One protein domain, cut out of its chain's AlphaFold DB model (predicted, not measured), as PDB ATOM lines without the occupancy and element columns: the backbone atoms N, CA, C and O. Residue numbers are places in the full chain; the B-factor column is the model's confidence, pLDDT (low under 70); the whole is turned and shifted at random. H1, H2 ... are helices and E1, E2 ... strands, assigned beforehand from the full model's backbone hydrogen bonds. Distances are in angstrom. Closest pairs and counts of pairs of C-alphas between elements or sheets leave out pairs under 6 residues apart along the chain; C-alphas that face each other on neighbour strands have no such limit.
ATOM      1  N   HIS A   6     463.201 425.933 323.233       51.56
ATOM      2  CA  HIS A   6     463.318 426.250 321.804       51.56
ATOM      3  C   HIS A   6     464.620 426.981 321.431       51.56
ATOM      4  O   HIS A   6     465.093 426.863 320.306       51.56
ATOM      5  N   GLN A   7     465.218 427.731 322.362       54.22
ATOM      6  CA  GLN A   7     466.400 428.562 322.090       54.22
ATOM      7  C   GLN A   7     467.738 427.818 322.212       54.22
ATOM      8  O   GLN A   7     468.779 428.405 321.932       54.22
ATOM      9  N   SER A   8     467.742 426.560 322.657       55.50
ATOM     10  CA  SER A   8     468.966 425.882 323.106       55.50
ATOM     11  C   SER A   8     469.552 424.866 322.113       55.50
ATOM     12  O   SER A   8     470.521 424.203 322.461       55.50
ATOM     13  N   GLN A   9     469.012 424.745 320.887       61.53
ATOM     14  CA  GLN A   9     469.413 423.717 319.898       61.53
ATOM     15  C   GLN A   9     469.424 422.279 320.465       61.53
ATOM     16  O   GLN A   9     470.042 421.379 319.900       61.53
ATOM     17  N   LEU A  10     468.738 422.043 321.588       67.81
ATOM     18  CA  LEU A  10     468.651 420.728 322.201       67.81
ATOM     19  C   LEU A  10     467.710 419.863 321.375       67.81
ATOM     20  O   LEU A  10     466.597 420.287 321.052       67.81
ATOM     21  N   ASN A  11     468.143 418.641 321.081       76.62
ATOM     22  CA  ASN A  11     467.254 417.622 320.553       76.62
ATOM     23  C   ASN A  11     466.307 417.229 321.692       76.62
ATOM     24  O   ASN A  11     466.730 416.622 322.676       76.62
ATOM     25  N   HIS A  12     465.065 417.697 321.621       83.06
ATOM     26  CA  HIS A  12     464.098 417.571 322.700       83.06
ATOM     27  C   HIS A  12     462.774 417.051 322.166       83.06
ATOM     28  O   HIS A  12     462.359 417.372 321.050       83.06
ATOM     29  N   VAL A  13     462.086 416.309 323.026       90.69
ATOM     30  CA  VAL A  13     460.718 415.875 322.797       90.69
ATOM     31  C   VAL A  13     459.856 416.230 324.004       90.69
ATOM     32  O   VAL A  13     460.273 416.089 325.152       90.69
ATOM     33  N   ILE A  14     458.660 416.743 323.741       91.00
ATOM     34  CA  ILE A  14     457.666 417.120 324.742       91.00
ATOM     35  C   ILE A  14     456.407 416.313 324.458       91.00
ATOM     36  O   ILE A  14     455.786 416.457 323.404       91.00
ATOM     37  N   LEU A  15     456.010 415.492 325.424       92.25
ATOM     38  CA  LEU A  15     454.778 414.718 325.369       92.25
ATOM     39  C   LEU A  15     453.731 415.388 326.249       92.25
ATOM     40  O   LEU A  15     453.876 415.480 327.467       92.25
ATOM     41  N   ARG A  16     452.675 415.889 325.613       92.88
ATOM     42  CA  ARG A  16     451.503 416.436 326.288       92.88
ATOM     43  C   ARG A  16     450.481 415.324 326.428       92.88
ATOM     44  O   ARG A  16     449.770 415.017 325.479       92.88
ATOM     45  N   TYR A  17     450.444 414.705 327.599       92.19
ATOM     46  CA  TYR A  17     449.471 413.660 327.886       92.19
ATOM     47  C   TYR A  17     448.099 414.243 328.208       92.19
ATOM     48  O   TYR A  17     447.982 415.255 328.900       92.19
ATOM     49  N   GLY A  18     447.068 413.551 327.731       89.94
ATOM     50  CA  GLY A  18     445.724 413.671 328.269       89.94
ATOM     51  C   GLY A  18     445.609 413.119 329.697       89.94
ATOM     52  O   GLY A  18     446.590 412.830 330.384       89.94
ATOM     53  N   LYS A  19     444.373 412.941 330.155       90.88
ATOM     54  CA  LYS A  19     444.038 412.364 331.460       90.88
ATOM     55  C   LYS A  19     444.350 410.866 331.463       90.88
ATOM     56  O   LYS A  19     443.639 410.074 330.845       90.88
ATOM     57  N   LEU A  20     445.416 410.494 332.166       91.75
ATOM     58  CA  LEU A  20     445.867 409.110 332.300       91.75
ATOM     59  C   LEU A  20     444.825 408.250 333.028       91.75
ATOM     60  O   LEU A  20     444.326 408.630 334.087       91.75
ATOM     61  N   TYR A  21     444.542 407.066 332.490       92.69
ATOM     62  CA  TYR A  21     443.711 406.046 333.132       92.69
ATOM     63  C   TYR A  21     444.276 404.641 332.879       92.69
ATOM     64  O   TYR A  21     445.054 404.436 331.948       92.69
ATOM     65  N   GLY A  22     443.895 403.664 333.704       88.25
ATOM     66  CA  GLY A  22     444.323 402.270 333.544       88.25
ATOM     67  C   GLY A  22     444.849 401.625 334.830       88.25
ATOM     68  O   GLY A  22     444.668 402.170 335.921       88.25
ATOM     69  N   PRO A  23     445.482 400.448 334.726       88.88
ATOM     70  CA  PRO A  23     446.069 399.758 335.869       88.88
ATOM     71  C   PRO A  23     447.052 400.648 336.637       88.88
ATOM     72  O   PRO A  23     447.803 401.413 336.040       88.88
ATOM     73  N   ALA A  24     447.048 400.538 337.967       86.00
ATOM     74  CA  ALA A  24     447.951 401.252 338.878       86.00
ATOM     75  C   ALA A  24     447.917 402.800 338.833       86.00
ATOM     76  O   ALA A  24     448.668 403.429 339.573       86.00
ATOM     77  N   THR A  25     447.034 403.435 338.051       85.31
ATOM     78  CA  THR A  25     446.869 404.903 338.077       85.31
ATOM     79  C   THR A  25     445.904 405.372 339.164       85.31
ATOM     80  O   THR A  25     445.958 406.523 339.581       85.31
ATOM     81  N   GLY A  26     444.993 404.495 339.608       85.19
ATOM     82  CA  GLY A  26     443.907 404.854 340.527       85.19
ATOM     83  C   GLY A  26     442.853 405.784 339.909       85.19
ATOM     84  O   GLY A  26     441.965 406.253 340.619       85.19
ATOM     85  N   CYS A  27     442.929 406.050 338.600       86.94
ATOM     86  CA  CYS A  27     442.023 406.936 337.879       86.94
ATOM     87  C   CYS A  27     441.156 406.156 336.885       86.94
ATOM     88  O   CYS A  27     441.645 405.331 336.110       86.94
ATOM     89  N   ASN A  28     439.862 406.480 336.874       88.06
ATOM     90  CA  ASN A  28     438.925 405.998 335.865       88.06
ATOM     91  C   ASN A  28     439.085 406.773 334.551       88.06
ATOM     92  O   ASN A  28     439.605 407.890 334.529       88.06
ATOM     93  N   LYS A  29     438.590 406.185 333.457       89.06
ATOM     94  CA  LYS A  29     438.552 406.843 332.150       89.06
ATOM     95  C   LYS A  29     437.723 408.131 332.234       89.06
ATOM     96  O   LYS A  29     436.561 408.096 332.637       89.06
ATOM     97  N   ALA A  30     438.330 409.256 331.869       86.56
ATOM     98  CA  ALA A  30     437.627 410.530 331.754       86.56
ATOM     99  C   ALA A  30     436.800 410.581 330.461       86.56
ATOM    100  O   ALA A  30     437.154 409.935 329.481       86.56
ATOM    101  N   SER A  31     435.729 411.378 330.451       84.25
ATOM    102  CA  SER A  31     434.840 411.499 329.287       84.25
ATOM    103  C   SER A  31     435.510 412.095 328.050       84.25
ATOM    104  O   SER A  31     435.062 411.829 326.946       84.25
ATOM    105  N   GLU A  32     436.545 412.914 328.245       86.19
ATOM    106  CA  GLU A  32     437.252 413.607 327.171       86.19
ATOM    107  C   GLU A  32     438.736 413.713 327.494       86.19
ATOM    108  O   GLU A  32     439.130 413.974 328.648       86.19
ATOM    109  N   GLY A  33     439.539 413.577 326.446       85.31
ATOM    110  CA  GLY A  33     440.973 413.761 326.497       85.31
ATOM    111  C   GLY A  33     441.639 412.708 327.370       85.31
ATOM    112  O   GLY A  33     442.583 413.026 328.089       85.31
ATOM    113  N   SER A  34     441.099 411.491 327.390       90.88
ATOM    114  CA  SER A  34     441.624 410.395 328.205       90.88
ATOM    115  C   SER A  34     442.696 409.615 327.448       90.88
ATOM    116  O   SER A  34     442.708 409.589 326.224       90.88
ATOM    117  N   ILE A  35     443.645 409.015 328.162       91.75
ATOM    118  CA  ILE A  35     444.685 408.183 327.554       91.75
ATOM    119  C   ILE A  35     445.040 407.013 328.457       91.75
ATOM    120  O   ILE A  35     445.215 407.179 329.666       91.75
ATOM    121  N   HIS A  36     445.138 405.818 327.878       92.25
ATOM    122  CA  HIS A  36     445.533 404.653 328.651       92.25
ATOM    123  C   HIS A  36     447.015 404.709 329.032       92.25
ATOM    124  O   HIS A  36     447.857 405.092 328.219       92.25
ATOM    125  N   VAL A  37     447.344 404.270 330.247       92.12
ATOM    126  CA  VAL A  37     448.716 404.268 330.774       92.12
ATOM    127  C   VAL A  37     449.699 403.496 329.887       92.12
ATOM    128  O   VAL A  37     450.803 403.979 329.654       92.12
ATOM    129  N   ASP A  38     449.287 402.363 329.306       92.12
ATOM    130  CA  ASP A  38     450.149 401.596 328.391       92.12
ATOM    131  C   ASP A  38     450.474 402.378 327.117       92.12
ATOM    132  O   ASP A  38     451.615 402.372 326.663       92.12
ATOM    133  N   VAL A  39     449.485 403.076 326.552       92.44
ATOM    134  CA  VAL A  39     449.677 403.899 325.351       92.44
ATOM    135  C   VAL A  39     450.585 405.076 325.685       92.44
ATOM    136  O   VAL A  39     451.477 405.410 324.912       92.44
ATOM    137  N   ALA A  40     450.411 405.683 326.861       92.12
ATOM    138  CA  ALA A  40     451.267 406.770 327.311       92.12
ATOM    139  C   ALA A  40     452.733 406.332 327.490       92.12
ATOM    140  O   ALA A  40     453.644 407.059 327.077       92.12
ATOM    141  N   ALA A  41     452.958 405.142 328.053       92.38
ATOM    142  CA  ALA A  41     454.284 404.546 328.181       92.38
ATOM    143  C   ALA A  41     454.885 404.190 326.810       92.38
ATOM    144  O   ALA A  41     456.049 404.494 326.547       92.38
ATOM    145  N   HIS A  42     454.088 403.611 325.911       92.12
ATOM    146  CA  HIS A  42     454.523 403.284 324.556       92.12
ATOM    147  C   HIS A  42     454.884 404.538 323.746       92.12
ATOM    148  O   HIS A  42     455.920 404.573 323.089       92.12
ATOM    149  N   ALA A  43     454.107 405.616 323.879       91.88
ATOM    150  CA  ALA A  43     454.418 406.906 323.272       91.88
ATOM    151  C   ALA A  43     455.751 407.482 323.774       91.88
ATOM    152  O   ALA A  43     456.521 408.008 322.975       91.88
ATOM    153  N   ALA A  44     456.052 407.354 325.073       92.38
ATOM    154  CA  ALA A  44     457.352 407.755 325.616       92.38
ATOM    155  C   ALA A  44     458.499 406.957 324.991       92.38
ATOM    156  O   ALA A  44     459.510 407.537 324.601       92.38
ATOM    157  N   TYR A  45     458.324 405.644 324.850       92.75
ATOM    158  CA  TYR A  45     459.304 404.774 324.207       92.75
ATOM    159  C   TYR A  45     459.577 405.181 322.749       92.75
ATOM    160  O   TYR A  45     460.733 405.359 322.367       92.75
ATOM    161  N   LEU A  46     458.530 405.407 321.950       91.81
ATOM    162  CA  LEU A  46     458.664 405.834 320.552       91.81
ATOM    163  C   LEU A  46     459.313 407.222 320.429       91.81
ATOM    164  O   LEU A  46     460.177 407.447 319.580       91.81
ATOM    165  N   ALA A  47     458.935 408.143 321.317       90.75
ATOM    166  CA  ALA A  47     459.455 409.503 321.351       90.75
ATOM    167  C   ALA A  47     460.953 409.574 321.674       90.75
ATOM    168  O   ALA A  47     461.636 410.455 321.160       90.75
ATOM    169  N   ILE A  48     461.477 408.652 322.487       88.69
ATOM    170  CA  ILE A  48     462.921 408.567 322.755       88.69
ATOM    171  C   ILE A  48     463.692 408.222 321.475       88.69
ATOM    172  O   ILE A  48     464.792 408.732 321.274       88.69
ATOM    173  N   ASN A  49     463.129 407.369 320.615       85.88
ATOM    174  CA  ASN A  49     463.823 406.896 319.421       85.88
ATOM    175  C   ASN A  49     463.735 407.887 318.252       85.88
ATOM    176  O   ASN A  49     464.739 408.146 317.597       85.88
ATOM    177  N   ASN A  50     462.539 408.426 317.990       84.06
ATOM    178  CA  ASN A  50     462.244 409.189 316.768       84.06
ATOM    179  C   ASN A  50     461.589 410.556 317.029       84.06
ATOM    180  O   ASN A  50     461.239 411.259 316.084       84.06
ATOM    181  N   GLY A  51     461.379 410.937 318.290       83.69
ATOM    182  CA  GLY A  51     460.621 412.137 318.627       83.69
ATOM    183  C   GLY A  51     461.388 413.433 318.415       83.69
ATOM    184  O   GLY A  51     462.523 413.583 318.858       83.69
ATOM    185  N   SER A  52     460.717 414.409 317.800       86.62
ATOM    186  CA  SER A  52     461.222 415.769 317.644       86.62
ATOM    187  C   SER A  52     460.135 416.807 317.929       86.62
ATOM    188  O   SER A  52     459.079 416.860 317.295       86.62
ATOM    189  N   GLY A  53     460.381 417.670 318.914       86.25
ATOM    190  CA  GLY A  53     459.459 418.742 319.276       86.25
ATOM    191  C   GLY A  53     458.297 418.256 320.141       86.25
ATOM    192  O   GLY A  53     458.499 417.543 321.113       86.25
ATOM    193  N   THR A  54     457.071 418.715 319.879       89.94
ATOM    194  CA  THR A  54     455.916 418.464 320.766       89.94
ATOM    195  C   THR A  54     454.873 417.553 320.127       89.94
ATOM    196  O   THR A  54     454.508 417.761 318.964       89.94
ATOM    197  N   TYR A  55     454.348 416.611 320.916       91.12
ATOM    198  CA  TYR A  55     453.279 415.682 320.544       91.12
ATOM    199  C   TYR A  55     452.170 415.679 321.600       91.12
ATOM    200  O   TYR A  55     452.442 415.603 322.799       91.12
ATOM    201  N   LEU A  56     450.914 415.754 321.152       91.00
ATOM    202  CA  LEU A  56     449.739 415.522 321.993       91.00
ATOM    203  C   LEU A  56     449.434 414.022 321.989       91.00
ATOM    204  O   LEU A  56     449.269 413.443 320.916       91.00
ATOM    205  N   ILE A  57     449.371 413.407 323.170       92.12
ATOM    206  CA  ILE A  57     449.132 411.971 323.359       92.12
ATOM    207  C   ILE A  57     447.812 411.784 324.108       92.12
ATOM    208  O   ILE A  57     447.719 412.023 325.316       92.12
ATOM    209  N   VAL A  58     446.787 411.391 323.366       91.88
ATOM    210  CA  VAL A  58     445.393 411.327 323.793       91.88
ATOM    211  C   VAL A  58     444.658 410.275 322.959       91.88
ATOM    212  O   VAL A  58     445.027 410.026 321.811       91.88
ATOM    213  N   GLU A  59     443.656 409.609 323.533       85.81
ATOM    214  CA  GLU A  59     442.724 408.832 322.713       85.81
ATOM    215  C   GLU A  59     441.958 409.796 321.804       85.81
ATOM    216  O   GLU A  59     441.699 410.940 322.179       85.81
ATOM    217  N   GLU A  60     441.643 409.359 320.585       76.81
ATOM    218  CA  GLU A  60     440.884 410.199 319.662       76.81
ATOM    219  C   GLU A  60     439.497 410.478 320.233       76.81
ATOM    220  O   GLU A  60     438.660 409.586 320.364       76.81
ATOM    221  N   ASP A  61     439.286 411.747 320.551       72.38
ATOM    222  CA  ASP A  61     438.021 412.319 320.974       72.38
ATOM    223  C   ASP A  61     437.609 413.394 319.956       72.38
ATOM    224  O   ASP A  61     438.395 413.824 319.112       72.38
ATOM    225  N   GLN A  62     436.380 413.901 320.056       66.75
ATOM    226  CA  GLN A  62     435.875 414.939 319.142       66.75
ATOM    227  C   GLN A  62     436.654 416.270 319.216       66.75
ATOM    228  O   GLN A  62     436.506 417.122 318.343       66.75
ATOM    229  N   THR A  63     437.468 416.469 320.257       71.75
ATOM    230  CA  THR A  63     438.155 417.740 320.550       71.75
ATOM    231  C   THR A  63     439.680 417.626 320.537       71.75
ATOM    232  O   THR A  63     440.366 418.632 320.363       71.75
ATOM    233  N   TYR A  64     440.233 416.422 320.696       79.38
ATOM    234  CA  TYR A  64     441.672 416.211 320.828       79.38
ATOM    235  C   TYR A  64     442.136 415.093 319.897       79.38
ATOM    236  O   TYR A  64     441.552 414.012 319.880       79.38
ATOM    237  N   SER A  65     443.206 415.360 319.146       79.81
ATOM    238  CA  SER A  65     443.757 414.430 318.161       79.81
ATOM    239  C   SER A  65     445.249 414.189 318.390       79.81
ATOM    240  O   SER A  65     446.033 415.127 318.564       79.81
ATOM    241  N   SER A  66     445.639 412.915 318.354       86.25
ATOM    242  CA  SER A  66     447.033 412.457 318.358       86.25
ATOM    243  C   SER A  66     447.577 412.170 316.959       86.25
ATOM    244  O   SER A  66     448.608 411.514 316.834       86.25
ATOM    245  N   GLU A  67     446.935 412.674 315.901       86.56
ATOM    246  CA  GLU A  67     447.337 412.437 314.504       86.56
ATOM    247  C   GLU A  67     448.823 412.696 314.248       86.56
ATOM    248  O   GLU A  67     449.492 411.876 313.626       86.56
ATOM    249  N   LYS A  68     449.381 413.778 314.804       87.62
ATOM    250  CA  LYS A  68     450.812 414.072 314.653       87.62
ATOM    251  C   LYS A  68     451.697 412.948 315.207       87.62
ATOM    252  O   LYS A  68     452.679 412.572 314.577       87.62
ATOM    253  N   ALA A  69     451.354 412.406 316.375       87.44
ATOM    254  CA  ALA A  69     452.103 411.310 316.988       87.44
ATOM    255  C   ALA A  69     451.931 410.000 316.205       87.44
ATOM    256  O   ALA A  69     452.886 409.244 316.078       87.44
ATOM    257  N   LYS A  70     450.749 409.750 315.634       89.19
ATOM    258  CA  LYS A  70     450.519 408.586 314.766       89.19
ATOM    259  C   LYS A  70     451.376 408.643 313.504       89.19
ATOM    260  O   LYS A  70     452.003 407.658 313.153       89.19
ATOM    261  N   ILE A  71     451.427 409.804 312.849       88.50
ATOM    262  CA  ILE A  71     452.153 409.981 311.584       88.50
ATOM    263  C   ILE A  71     453.669 409.960 311.798       88.50
ATOM    264  O   ILE A  71     454.385 409.327 311.031       88.50
ATOM    265  N   GLU A  72     454.172 410.668 312.813       89.56
ATOM    266  CA  GLU A  72     455.621 410.833 312.998       89.56
ATOM    267  C   GLU A  72     456.262 409.749 313.871       89.56
ATOM    268  O   GLU A  72     457.426 409.415 313.664       89.56
ATOM    269  N   LEU A  73     455.536 409.213 314.858       85.94
ATOM    270  CA  LEU A  73     456.069 408.230 315.810       85.94
ATOM    271  C   LEU A  73     455.565 406.807 315.552       85.94
ATOM    272  O   LEU A  73     455.990 405.911 316.273       85.94
ATOM    273  N   ASP A  74     454.677 406.603 314.571       88.75
ATOM    274  CA  ASP A  74     453.959 405.336 314.350       88.75
ATOM    275  C   ASP A  74     453.187 404.887 315.611       88.75
ATOM    276  O   ASP A  74     453.123 403.713 315.968       88.75
TER     277      ASP A  74
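What this domain is: This is residues 6 to 74 of the 86 residues of an uncharacterized protein of Acinetobacter sp. WCHAc010052 (UniProt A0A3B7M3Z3). Two short parallel strands, E1 and E4, lie side by side; the long helix H1 packs on them, and the short H2 packs chiefly on E4. At one end E1 turns into a second parallel pair, E2 and E3. The printed 69 residues, of mixed class, run E1 E2 E3 H1 E4 H2; they are compact, radius of gyration of the C-alphas 12.6 A, spanning 39 by 27 by 23 A.

Where its parts are: E1, residues 13 to 17, begins at C-alpha (460.718, 415.875, 322.797). E4 is 53 to 57, 13.0 A; E2 19 to 21; E3 34 to 36; H1 37 to 50, 20.1 A. H2, 67 to 73, ends at C-alpha (456.069, 408.230, 315.810).

How they stand to each other: E1 and E4 are parallel at 21 degrees, with N 14 and O 53 2.8 A apart. E1 runs on into E2 at 73 degrees. E2 and E3 are parallel, with N 21 and O 35 2.9 A apart. The closest C-alphas of E1 and H1, Val 13 and Ala 47, are 6.7 A apart; those of E4 and H2, Tyr 55 and Ala 69, 5.8 A. H1 and H2 touch, C-alphas 46 and 73 being closest at 5.9 A, at a steep tilt of 54 degrees. Each O i to N i+4 pair is within hydrogen-bond range in H2, 9 of 10 in H1.

The domain as a whole: The farthest C-alphas, Gln 9 and Asn 28, are 38.7 A apart. The printed part has no cut; E2 to E3 is a long link. Residues 6 to 10 and 62 have pLDDT under 70.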